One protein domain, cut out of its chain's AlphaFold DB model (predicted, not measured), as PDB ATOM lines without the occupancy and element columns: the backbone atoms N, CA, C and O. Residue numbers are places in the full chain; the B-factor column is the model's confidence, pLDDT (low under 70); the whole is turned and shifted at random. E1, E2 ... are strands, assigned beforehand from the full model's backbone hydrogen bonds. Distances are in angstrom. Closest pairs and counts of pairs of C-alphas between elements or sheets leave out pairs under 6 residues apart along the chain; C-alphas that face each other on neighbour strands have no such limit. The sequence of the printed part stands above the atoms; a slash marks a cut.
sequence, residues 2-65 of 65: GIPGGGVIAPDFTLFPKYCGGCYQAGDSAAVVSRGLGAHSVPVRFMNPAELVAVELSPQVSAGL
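What this domain is: This is residues 2 to 65 of the 65 residues of an uncharacterized protein of Lachnospiraceae bacterium (UniProt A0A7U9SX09). With little regular structure, this is a small body of loops with one two-stranded hairpin, E1 then E2; the hairpin's tip, residues 25 to 30, and a long tail, residues 56 to 65, stick out. The 64 printed residues have no named helix, and the class is all strand, with only 10 residues in named elements. The whole is loose, with a radius of gyration of the C-alphas of 15.5 A, and spans 52 by 21 by 21 A.

Where its parts are: Start at C-alpha 2, (123.109, 105.285, 88.624); residues 2 to 21 hold no named element. Find C-alpha 22 at (122.702, 107.020, 103.051), where E1, residues 22 to 26, begins; it is 12.7 A long. E2, residues 29 to 33, runs 13.1 A to C-alpha 33 at (126.424, 103.788, 105.049).

How they stand to each other: E1 and E2 form an antiparallel hairpin over a tight link, their directions 151 degrees apart. Look at N 24 and O 31, 2.8 A apart, within hydrogen-bond range; C-alphas 23 and 32 face each other at 4.5 A.

The domain as a whole: The printed part has no cut. The C-alphas farthest apart, of Val 44 and Leu 65, are 53.0 A apart. Residues 2 to 5, 41 to 42 and 62 to 65 have pLDDT under 70.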
ATOM      1  N   GLY A   2     122.594 104.491  89.751       49.66
ATOM      2  CA  GLY A   2     123.109 105.285  88.624       49.66
ATOM      3  C   GLY A   2     123.249 106.806  88.809       49.66
ATOM      4  O   GLY A   2     122.296 107.482  89.162       49.66
ATOM      5  N   ILE A   3     124.403 107.336  88.377       47.47
ATOM      6  CA  ILE A   3     124.697 108.755  88.062       47.47
ATOM      7  C   ILE A   3     124.847 109.721  89.275       47.47
ATOM      8  O   ILE A   3     124.577 109.351  90.414       47.47
ATOM      9  N   PRO A   4     125.432 110.916  89.054       42.41
ATOM     10  CA  PRO A   4     126.760 111.323  89.519       42.41
ATOM     11  C   PRO A   4     126.860 111.517  91.045       42.41
ATOM     12  O   PRO A   4     126.073 112.244  91.644       42.41
ATOM     13  N   GLY A   5     127.874 110.894  91.657       57.72
ATOM     14  CA  GLY A   5     128.141 110.931  93.105       57.72
ATOM     15  C   GLY A   5     127.916 109.602  93.838       57.72
ATOM     16  O   GLY A   5     128.262 109.489  95.012       57.72
ATOM     17  N   GLY A   6     127.386 108.583  93.150       70.81
ATOM     18  CA  GLY A   6     127.324 107.200  93.638       70.81
ATOM     19  C   GLY A   6     128.635 106.425  93.441       70.81
ATOM     20  O   GLY A   6     129.452 106.756  92.583       70.81
ATOM     21  N   GLY A   7     128.840 105.378  94.240       76.50
ATOM     22  CA  GLY A   7     130.035 104.533  94.206       76.50
ATOM     23  C   GLY A   7     130.151 103.730  92.910       76.50
ATOM     24  O   GLY A   7     129.158 103.219  92.395       76.50
ATOM     25  N   VAL A   8     131.374 103.616  92.393       82.62
ATOM     26  CA  VAL A   8     131.686 102.842  91.176       82.62
ATOM     27  C   VAL A   8     132.123 101.425  91.526       82.62
ATOM     28  O   VAL A   8     131.687 100.478  90.881       82.62
ATOM     29  N   ILE A   9     132.951 101.280  92.559       84.25
ATOM     30  CA  ILE A   9     133.492 100.003  93.012       84.25
ATOM     31  C   ILE A   9     133.466  99.944  94.539       84.25
ATOM     32  O   ILE A   9     133.779 100.933  95.207       84.25
ATOM     33  N   ALA A  10     133.057  98.804  95.083       84.44
ATOM     34  CA  ALA A  10     133.130  98.510  96.509       84.44
ATOM     35  C   ALA A  10     134.457  97.807  96.871       84.44
ATOM     36  O   ALA A  10     135.144  97.300  95.983       84.44
ATOM     37  N   PRO A  11     134.840  97.757  98.162       82.19
ATOM     38  CA  PRO A  11     136.075  97.093  98.601       82.19
ATOM     39  C   PRO A  11     136.171  95.604  98.235       82.19
ATOM     40  O   PRO A  11     137.269  95.064  98.159       82.19
ATOM     41  N   ASP A  12     135.035  94.949  98.000       87.44
ATOM     42  CA  ASP A  12     134.923  93.559  97.544       87.44
ATOM     43  C   ASP A  12     134.955  93.417  96.008       87.44
ATOM     44  O   ASP A  12     134.646  92.354  95.477       87.44
ATOM     45  N   PHE A  13     135.328  94.482  95.291       86.62
ATOM     46  CA  PHE A  13     135.351  94.583  93.827       86.62
ATOM     47  C   PHE A  13     133.977  94.511  93.144       86.62
ATOM     48  O   PHE A  13     133.907  94.427  91.915       86.62
ATOM     49  N   THR A  14     132.877  94.635  93.894       87.12
ATOM     50  CA  THR A  14     131.544  94.768  93.297       87.12
ATOM     51  C   THR A  14     131.419  96.104  92.566       87.12
ATOM     52  O   THR A  14     131.608  97.172  93.155       87.12
ATOM     53  N   LEU A  15     131.066  96.058  91.280       89.44
ATOM     54  CA  LEU A  15     130.771  97.248  90.483       89.44
ATOM     55  C   LEU A  15     129.355  97.761  90.762       89.44
ATOM     56  O   LEU A  15     128.424  96.974  90.919       89.44
ATOM     57  N   PHE A  16     129.193  99.085  90.774       85.94
ATOM     58  CA  PHE A  16     127.925  99.779  91.033       85.94
ATOM     59  C   PHE A  16     127.200  99.251  92.288       85.94
ATOM     60  O   PHE A  16     126.064  98.774  92.194       85.94
ATOM     61  N   PRO A  17     127.847  99.307  93.469       85.94
ATOM     62  CA  PRO A  17     127.311  98.727  94.691       85.94
ATOM     63  C   PRO A  17     125.903  99.234  95.009       85.94
ATOM     64  O   PRO A  17     125.586 100.417  94.863       85.94
ATOM     65  N   LYS A  18     125.061  98.319  95.507       84.50
ATOM     66  CA  LYS A  18     123.674  98.611  95.900       84.50
ATOM     67  C   LYS A  18     123.594  99.684  96.992       84.50
ATOM     68  O   LYS A  18     122.656 100.479  96.996       84.50
ATOM     69  N   TYR A  19     124.566  99.693  97.902       86.50
ATOM     70  CA  TYR A  19     124.639 100.615  99.029       86.50
ATOM     71  C   TYR A  19     125.850 101.535  98.869       86.50
ATOM     72  O   TYR A  19     126.982 101.066  98.764       86.50
ATOM     73  N   CYS A  20     125.614 102.844  98.837       84.38
ATOM     74  CA  CYS A  20     126.662 103.851  98.755       84.38
ATOM     75  C   CYS A  20     126.115 105.195  99.238       84.38
ATOM     76  O   CYS A  20     125.400 105.852  98.486       84.38
ATOM     77  N   GLY A  21     126.456 105.590 100.469       87.38
ATOM     78  CA  GLY A  21     125.983 106.846 101.053       87.38
ATOM     79  C   GLY A  21     124.478 106.838 101.353       87.38
ATOM     80  O   GLY A  21     123.660 106.879 100.438       87.38
ATOM     81  N   GLY A  22     124.095 106.836 102.627       89.44
ATOM     82  CA  GLY A  22     122.702 107.020 103.051       89.44
ATOM     83  C   GLY A  22     122.229 106.043 104.124       89.44
ATOM     84  O   GLY A  22     123.018 105.296 104.699       89.44
ATOM     85  N   CYS A  23     120.921 106.062 104.382       92.25
ATOM     86  CA  CYS A  23     120.248 105.203 105.353       92.25
ATOM     87  C   CYS A  23     119.340 104.207 104.626       92.25
ATOM     88  O   CYS A  23     118.563 104.590 103.750       92.25
ATOM     89  N   TYR A  24     119.421 102.936 105.001       91.38
ATOM     90  CA  TYR A  24     118.693 101.838 104.376       91.38
ATOM     91  C   TYR A  24     117.957 101.029 105.440       91.38
ATOM     92  O   TYR A  24     118.512 100.756 106.500       91.38
ATOM     93  N   GLN A  25     116.734 100.593 105.141       92.50
ATOM     94  CA  GLN A  25     116.021  99.643 105.990       92.50
ATOM     95  C   GLN A  25     116.521  98.219 105.709       92.50
ATOM     96  O   GLN A  25     116.572  97.786 104.553       92.50
ATOM     97  N   ALA A  26     116.871  97.490 106.761       88.56
ATOM     98  CA  ALA A  26     117.317  96.104 106.731       88.56
ATOM     99  C   ALA A  26     116.499  95.290 107.747       88.56
ATOM    100  O   ALA A  26     116.883  95.151 108.907       88.56
ATOM    101  N   GLY A  27     115.342  94.779 107.312       91.06
ATOM    102  CA  GLY A  27     114.375  94.147 108.215       91.06
ATOM    103  C   GLY A  27     113.882  95.148 109.261       91.06
ATOM    104  O   GLY A  27     113.461  96.244 108.898       91.06
ATOM    105  N   ASP A  28     114.011  94.797 110.540       91.31
ATOM    106  CA  ASP A  28     113.665  95.661 111.682       91.31
ATOM    107  C   ASP A  28     114.795  96.633 112.074       91.31
ATOM    108  O   ASP A  28     114.675  97.389 113.034       91.31
ATOM    109  N   SER A  29     115.917  96.615 111.350       90.50
ATOM    110  CA  SER A  29     117.088  97.456 111.616       90.50
ATOM    111  C   SER A  29     117.284  98.533 110.550       90.50
ATOM    112  O   SER A  29     116.881  98.378 109.399       90.50
ATOM    113  N   ALA A  30     117.974  99.611 110.920       92.06
ATOM    114  CA  ALA A  30     118.459 100.621 109.987       92.06
ATOM    115  C   ALA A  30     119.972 100.464 109.778       92.06
ATOM    116  O   ALA A  30     120.733 100.330 110.735       92.06
ATOM    117  N   ALA A  31     120.412 100.506 108.524       93.19
ATOM    118  CA  ALA A  31     121.814 100.500 108.135       93.19
ATOM    119  C   ALA A  31     122.205 101.877 107.597       93.19
ATOM    120  O   ALA A  31     121.624 102.363 106.626       93.19
ATOM    121  N   VAL A  32     123.211 102.494 108.208       93.69
ATOM    122  CA  VAL A  32     123.747 103.795 107.796       93.69
ATOM    123  C   VAL A  32     125.094 103.569 107.120       93.69
ATOM    124  O   VAL A  32     126.027 103.057 107.735       93.69
ATOM    125  N   VAL A  33     125.202 103.935 105.845       91.50
ATOM    126  CA  VAL A  33     126.424 103.788 105.049       91.50
ATOM    127  C   VAL A  33     126.985 105.172 104.775       91.50
ATOM    128  O   VAL A  33     126.423 105.927 103.990       91.50
ATOM    129  N   SER A  34     128.104 105.505 105.412       90.56
ATOM    130  CA  SER A  34     128.818 106.752 105.144       90.56
ATOM    131  C   SER A  34     129.641 106.663 103.855       90.56
ATOM    132  O   SER A  34     130.161 105.601 103.503       90.56
ATOM    133  N   ARG A  35     129.836 107.798 103.179       88.00
ATOM    134  CA  ARG A  35     130.810 107.947 102.080       88.00
ATOM    135  C   ARG A  35     132.265 107.984 102.569       88.00
ATOM    136  O   ARG A  35     133.181 107.888 101.750       88.00
ATOM    137  N   GLY A  36     132.486 108.114 103.876       87.75
ATOM    138  CA  GLY A  36     133.797 108.138 104.515       87.75
ATOM    139  C   GLY A  36     134.559 109.457 104.346       87.75
ATOM    140  O   GLY A  36     134.197 110.332 103.555       87.75
ATOM    141  N   LEU A  37     135.664 109.569 105.090       89.81
ATOM    142  CA  LEU A  37     136.523 110.762 105.133       89.81
ATOM    143  C   LEU A  37     137.607 110.788 104.041       89.81
ATOM    144  O   LEU A  37     138.234 111.818 103.828       89.81
ATOM    145  N   GLY A  38     137.830 109.672 103.336       82.44
ATOM    146  CA  GLY A  38     138.842 109.585 102.273       82.44
ATOM    147  C   GLY A  38     140.288 109.425 102.767       82.44
ATOM    148  O   GLY A  38     141.209 109.823 102.066       82.44
ATOM    149  N   ALA A  39     140.497 108.840 103.951       79.25
ATOM    150  CA  ALA A  39     141.804 108.751 104.614       79.25
ATOM    151  C   ALA A  39     142.717 107.577 104.172       79.25
ATOM    152  O   ALA A  39     143.729 107.338 104.822       79.25
ATOM    153  N   HIS A  40     142.400 106.829 103.103       71.69
ATOM    154  CA  HIS A  40     143.166 105.629 102.714       71.69
ATOM    155  C   HIS A  40     143.524 105.543 101.221       71.69
ATOM    156  O   HIS A  40     142.751 105.973 100.372       71.69
ATOM    157  N   SER A  41     144.699 104.935 100.975       63.53
ATOM    158  CA  SER A  41     145.409 104.459  99.762       63.53
ATOM    159  C   SER A  41     145.294 105.232  98.438       63.53
ATOM    160  O   SER A  41     146.305 105.393  97.762       63.53
ATOM    161  N   VAL A  42     144.120 105.732  98.053       68.44
ATOM    162  CA  VAL A  42     143.909 106.570  96.863       68.44
ATOM    163  C   VAL A  42     143.002 107.746  97.252       68.44
ATOM    164  O   VAL A  42     141.778 107.607  97.246       68.44
ATOM    165  N   PRO A  43     143.559 108.924  97.585       71.19
ATOM    166  CA  PRO A  43     142.794 110.072  98.083       71.19
ATOM    167  C   PRO A  43     142.144 110.891  96.950       71.19
ATOM    168  O   PRO A  43     142.035 112.111  97.036       71.19
ATOM    169  N   VAL A  44     141.728 110.244  95.858       77.00
ATOM    170  CA  VAL A  44     141.075 110.912  94.724       77.00
ATOM    171  C   VAL A  44     139.570 110.749  94.865       77.00
ATOM    172  O   VAL A  44     139.059 109.633  94.940       77.00
ATOM    173  N   ARG A  45     138.842 111.868  94.891       79.94
ATOM    174  CA  ARG A  45     137.380 111.874  94.994       79.94
ATOM    175  C   ARG A  45     136.801 112.753  93.896       79.94
ATOM    176  O   ARG A  45     137.193 113.906  93.752       79.94
ATOM    177  N   PHE A  46     135.856 112.213  93.136       80.94
ATOM    178  CA  PHE A  46     135.164 112.930  92.069       80.94
ATOM    179  C   PHE A  46     133.667 112.939  92.363       80.94
ATOM    180  O   PHE A  46     133.069 111.878  92.510       80.94
ATOM    181  N   MET A  47     133.082 114.132  92.511       81.00
ATOM    182  CA  MET A  47     131.658 114.331  92.843       81.00
ATOM    183  C   MET A  47     131.159 113.549  94.076       81.00
ATOM    184  O   MET A  47     129.962 113.363  94.264       81.00
ATOM    185  N   ASN A  48     132.076 113.125  94.944       82.69
ATOM    186  CA  ASN A  48     131.807 112.441  96.199       82.69
ATOM    187  C   ASN A  48     132.563 113.217  97.293       82.69
ATOM    188  O   ASN A  48     133.764 112.991  97.444       82.69
ATOM    189  N   PRO A  49     131.950 114.209  97.973       85.12
ATOM    190  CA  PRO A  49     132.583 114.979  99.053       85.12
ATOM    191  C   PRO A  49     132.655 114.172 100.355       85.12
ATOM    192  O   PRO A  49     131.941 113.177 100.510       85.12
ATOM    193  N   ALA A  50     133.623 114.486 101.226       88.62
ATOM    194  CA  ALA A  50     133.852 113.717 102.455       88.62
ATOM    195  C   ALA A  50     132.614 113.803 103.348       88.62
ATOM    196  O   ALA A  50     131.961 114.844 103.395       88.62
ATOM    197  N   GLU A  51     132.279 112.708 104.023       89.81
ATOM    198  CA  GLU A  51     131.064 112.633 104.827       89.81
ATOM    199  C   GLU A  51     131.379 112.073 106.209       89.81
ATOM    200  O   GLU A  51     132.021 111.031 106.342       89.81
ATOM    201  N   LEU A  52     130.887 112.773 107.227       92.25
ATOM    202  CA  LEU A  52     130.808 112.300 108.599       92.25
ATOM    203  C   LEU A  52     129.329 112.111 108.934       92.25
ATOM    204  O   LEU A  52     128.522 112.993 108.648       92.25
ATOM    205  N   VAL A  53     128.982 110.979 109.543       93.56
ATOM    206  CA  VAL A  53     127.612 110.701 109.980       93.56
ATOM    207  C   VAL A  53     127.600 110.519 111.491       93.56
ATOM    208  O   VAL A  53     128.340 109.692 112.019       93.56
ATOM    209  N   ALA A  54     126.763 111.297 112.175       95.25
ATOM    210  CA  ALA A  54     126.476 111.138 113.593       95.25
ATOM    211  C   ALA A  54     125.145 110.395 113.743       95.25
ATOM    212  O   ALA A  54     124.154 110.771 113.119       95.25
ATOM    213  N   VAL A  55     125.136 109.334 114.551       94.12
ATOM    214  CA  VAL A  55     123.938 108.540 114.834       94.12
ATOM    215  C   VAL A  55     123.619 108.683 116.313       94.12
ATOM    216  O   VAL A  55     124.440 108.340 117.161       94.12
ATOM    217  N   GLU A  56     122.428 109.185 116.607       94.00
ATOM    218  CA  GLU A  56     121.871 109.197 117.953       94.00
ATOM    219  C   GLU A  56     120.960 107.980 118.115       94.00
ATOM    220  O   GLU A  56     120.083 107.729 117.288       94.00
ATOM    221  N   LEU A  57     121.198 107.192 119.162       91.75
ATOM    222  CA  LEU A  57     120.403 106.009 119.465       91.75
ATOM    223  C   LEU A  57     119.449 106.334 120.608       91.75
ATOM    224  O   LEU A  57     119.878 106.712 121.696       91.75
ATOM    225  N   SER A  58     118.158 106.136 120.370       89.81
ATOM    226  CA  SER A  58     117.144 106.177 121.419       89.81
ATOM    227  C   SER A  58     116.770 104.756 121.848       89.81
ATOM    228  O   SER A  58     116.805 103.838 121.020       89.81
ATOM    229  N   PRO A  59     116.396 104.539 123.123       87.94
ATOM    230  CA  PRO A  59     115.874 103.258 123.570       87.94
ATOM    231  C   PRO A  59     114.671 102.835 122.730       87.94
ATOM    232  O   PRO A  59     113.776 103.631 122.445       87.94
ATOM    233  N   GLN A  60     114.635 101.558 122.372       77.44
ATOM    234  CA  GLN A  60     113.470 100.957 121.745       77.44
ATOM    235  C   GLN A  60     112.427 100.765 122.845       77.44
ATOM    236  O   GLN A  60     112.558  99.874 123.683       77.44
ATOM    237  N   VAL A  61     111.410 101.623 122.891       76.06
ATOM    238  CA  VAL A  61     110.258 101.367 123.754       76.06
ATOM    239  C   VAL A  61     109.446 100.284 123.060       76.06
ATOM    240  O   VAL A  61     108.702 100.566 122.123       76.06
ATOM    241  N   SER A  62     109.610  99.030 123.486       69.81
ATOM    242  CA  SER A  62     108.647  97.995 123.129       69.81
ATOM    243  C   SER A  62     107.313  98.441 123.716       69.81
ATOM    244  O   SER A  62     107.197  98.548 124.939       69.81
ATOM    245  N   ALA A  63     106.333  98.762 122.870       64.62
ATOM    246  CA  ALA A  63     104.964  98.937 123.325       64.62
ATOM    247  C   ALA A  63     104.586  97.653 124.075       64.62
ATOM    248  O   ALA A  63     104.534  96.582 123.472       64.62
ATOM    249  N   GLY A  64     104.476  97.753 125.401       61.62
ATOM    250  CA  GLY A  64     104.157  96.619 126.254       61.62
ATOM    251  C   GLY A  64     102.867  95.964 125.775       61.62
ATOM    252  O   GLY A  64     101.891  96.656 125.484       61.62
ATOM    253  N   LEU A  65     102.912  94.640 125.668       50.44
ATOM    254  CA  LEU A  65     101.733  93.798 125.831       50.44
ATOM    255  C   LEU A  65     101.294  93.834 127.297       50.44
ATOM    256  O   LEU A  65     102.196  93.847 128.169       50.44
TER     257      LEU A  65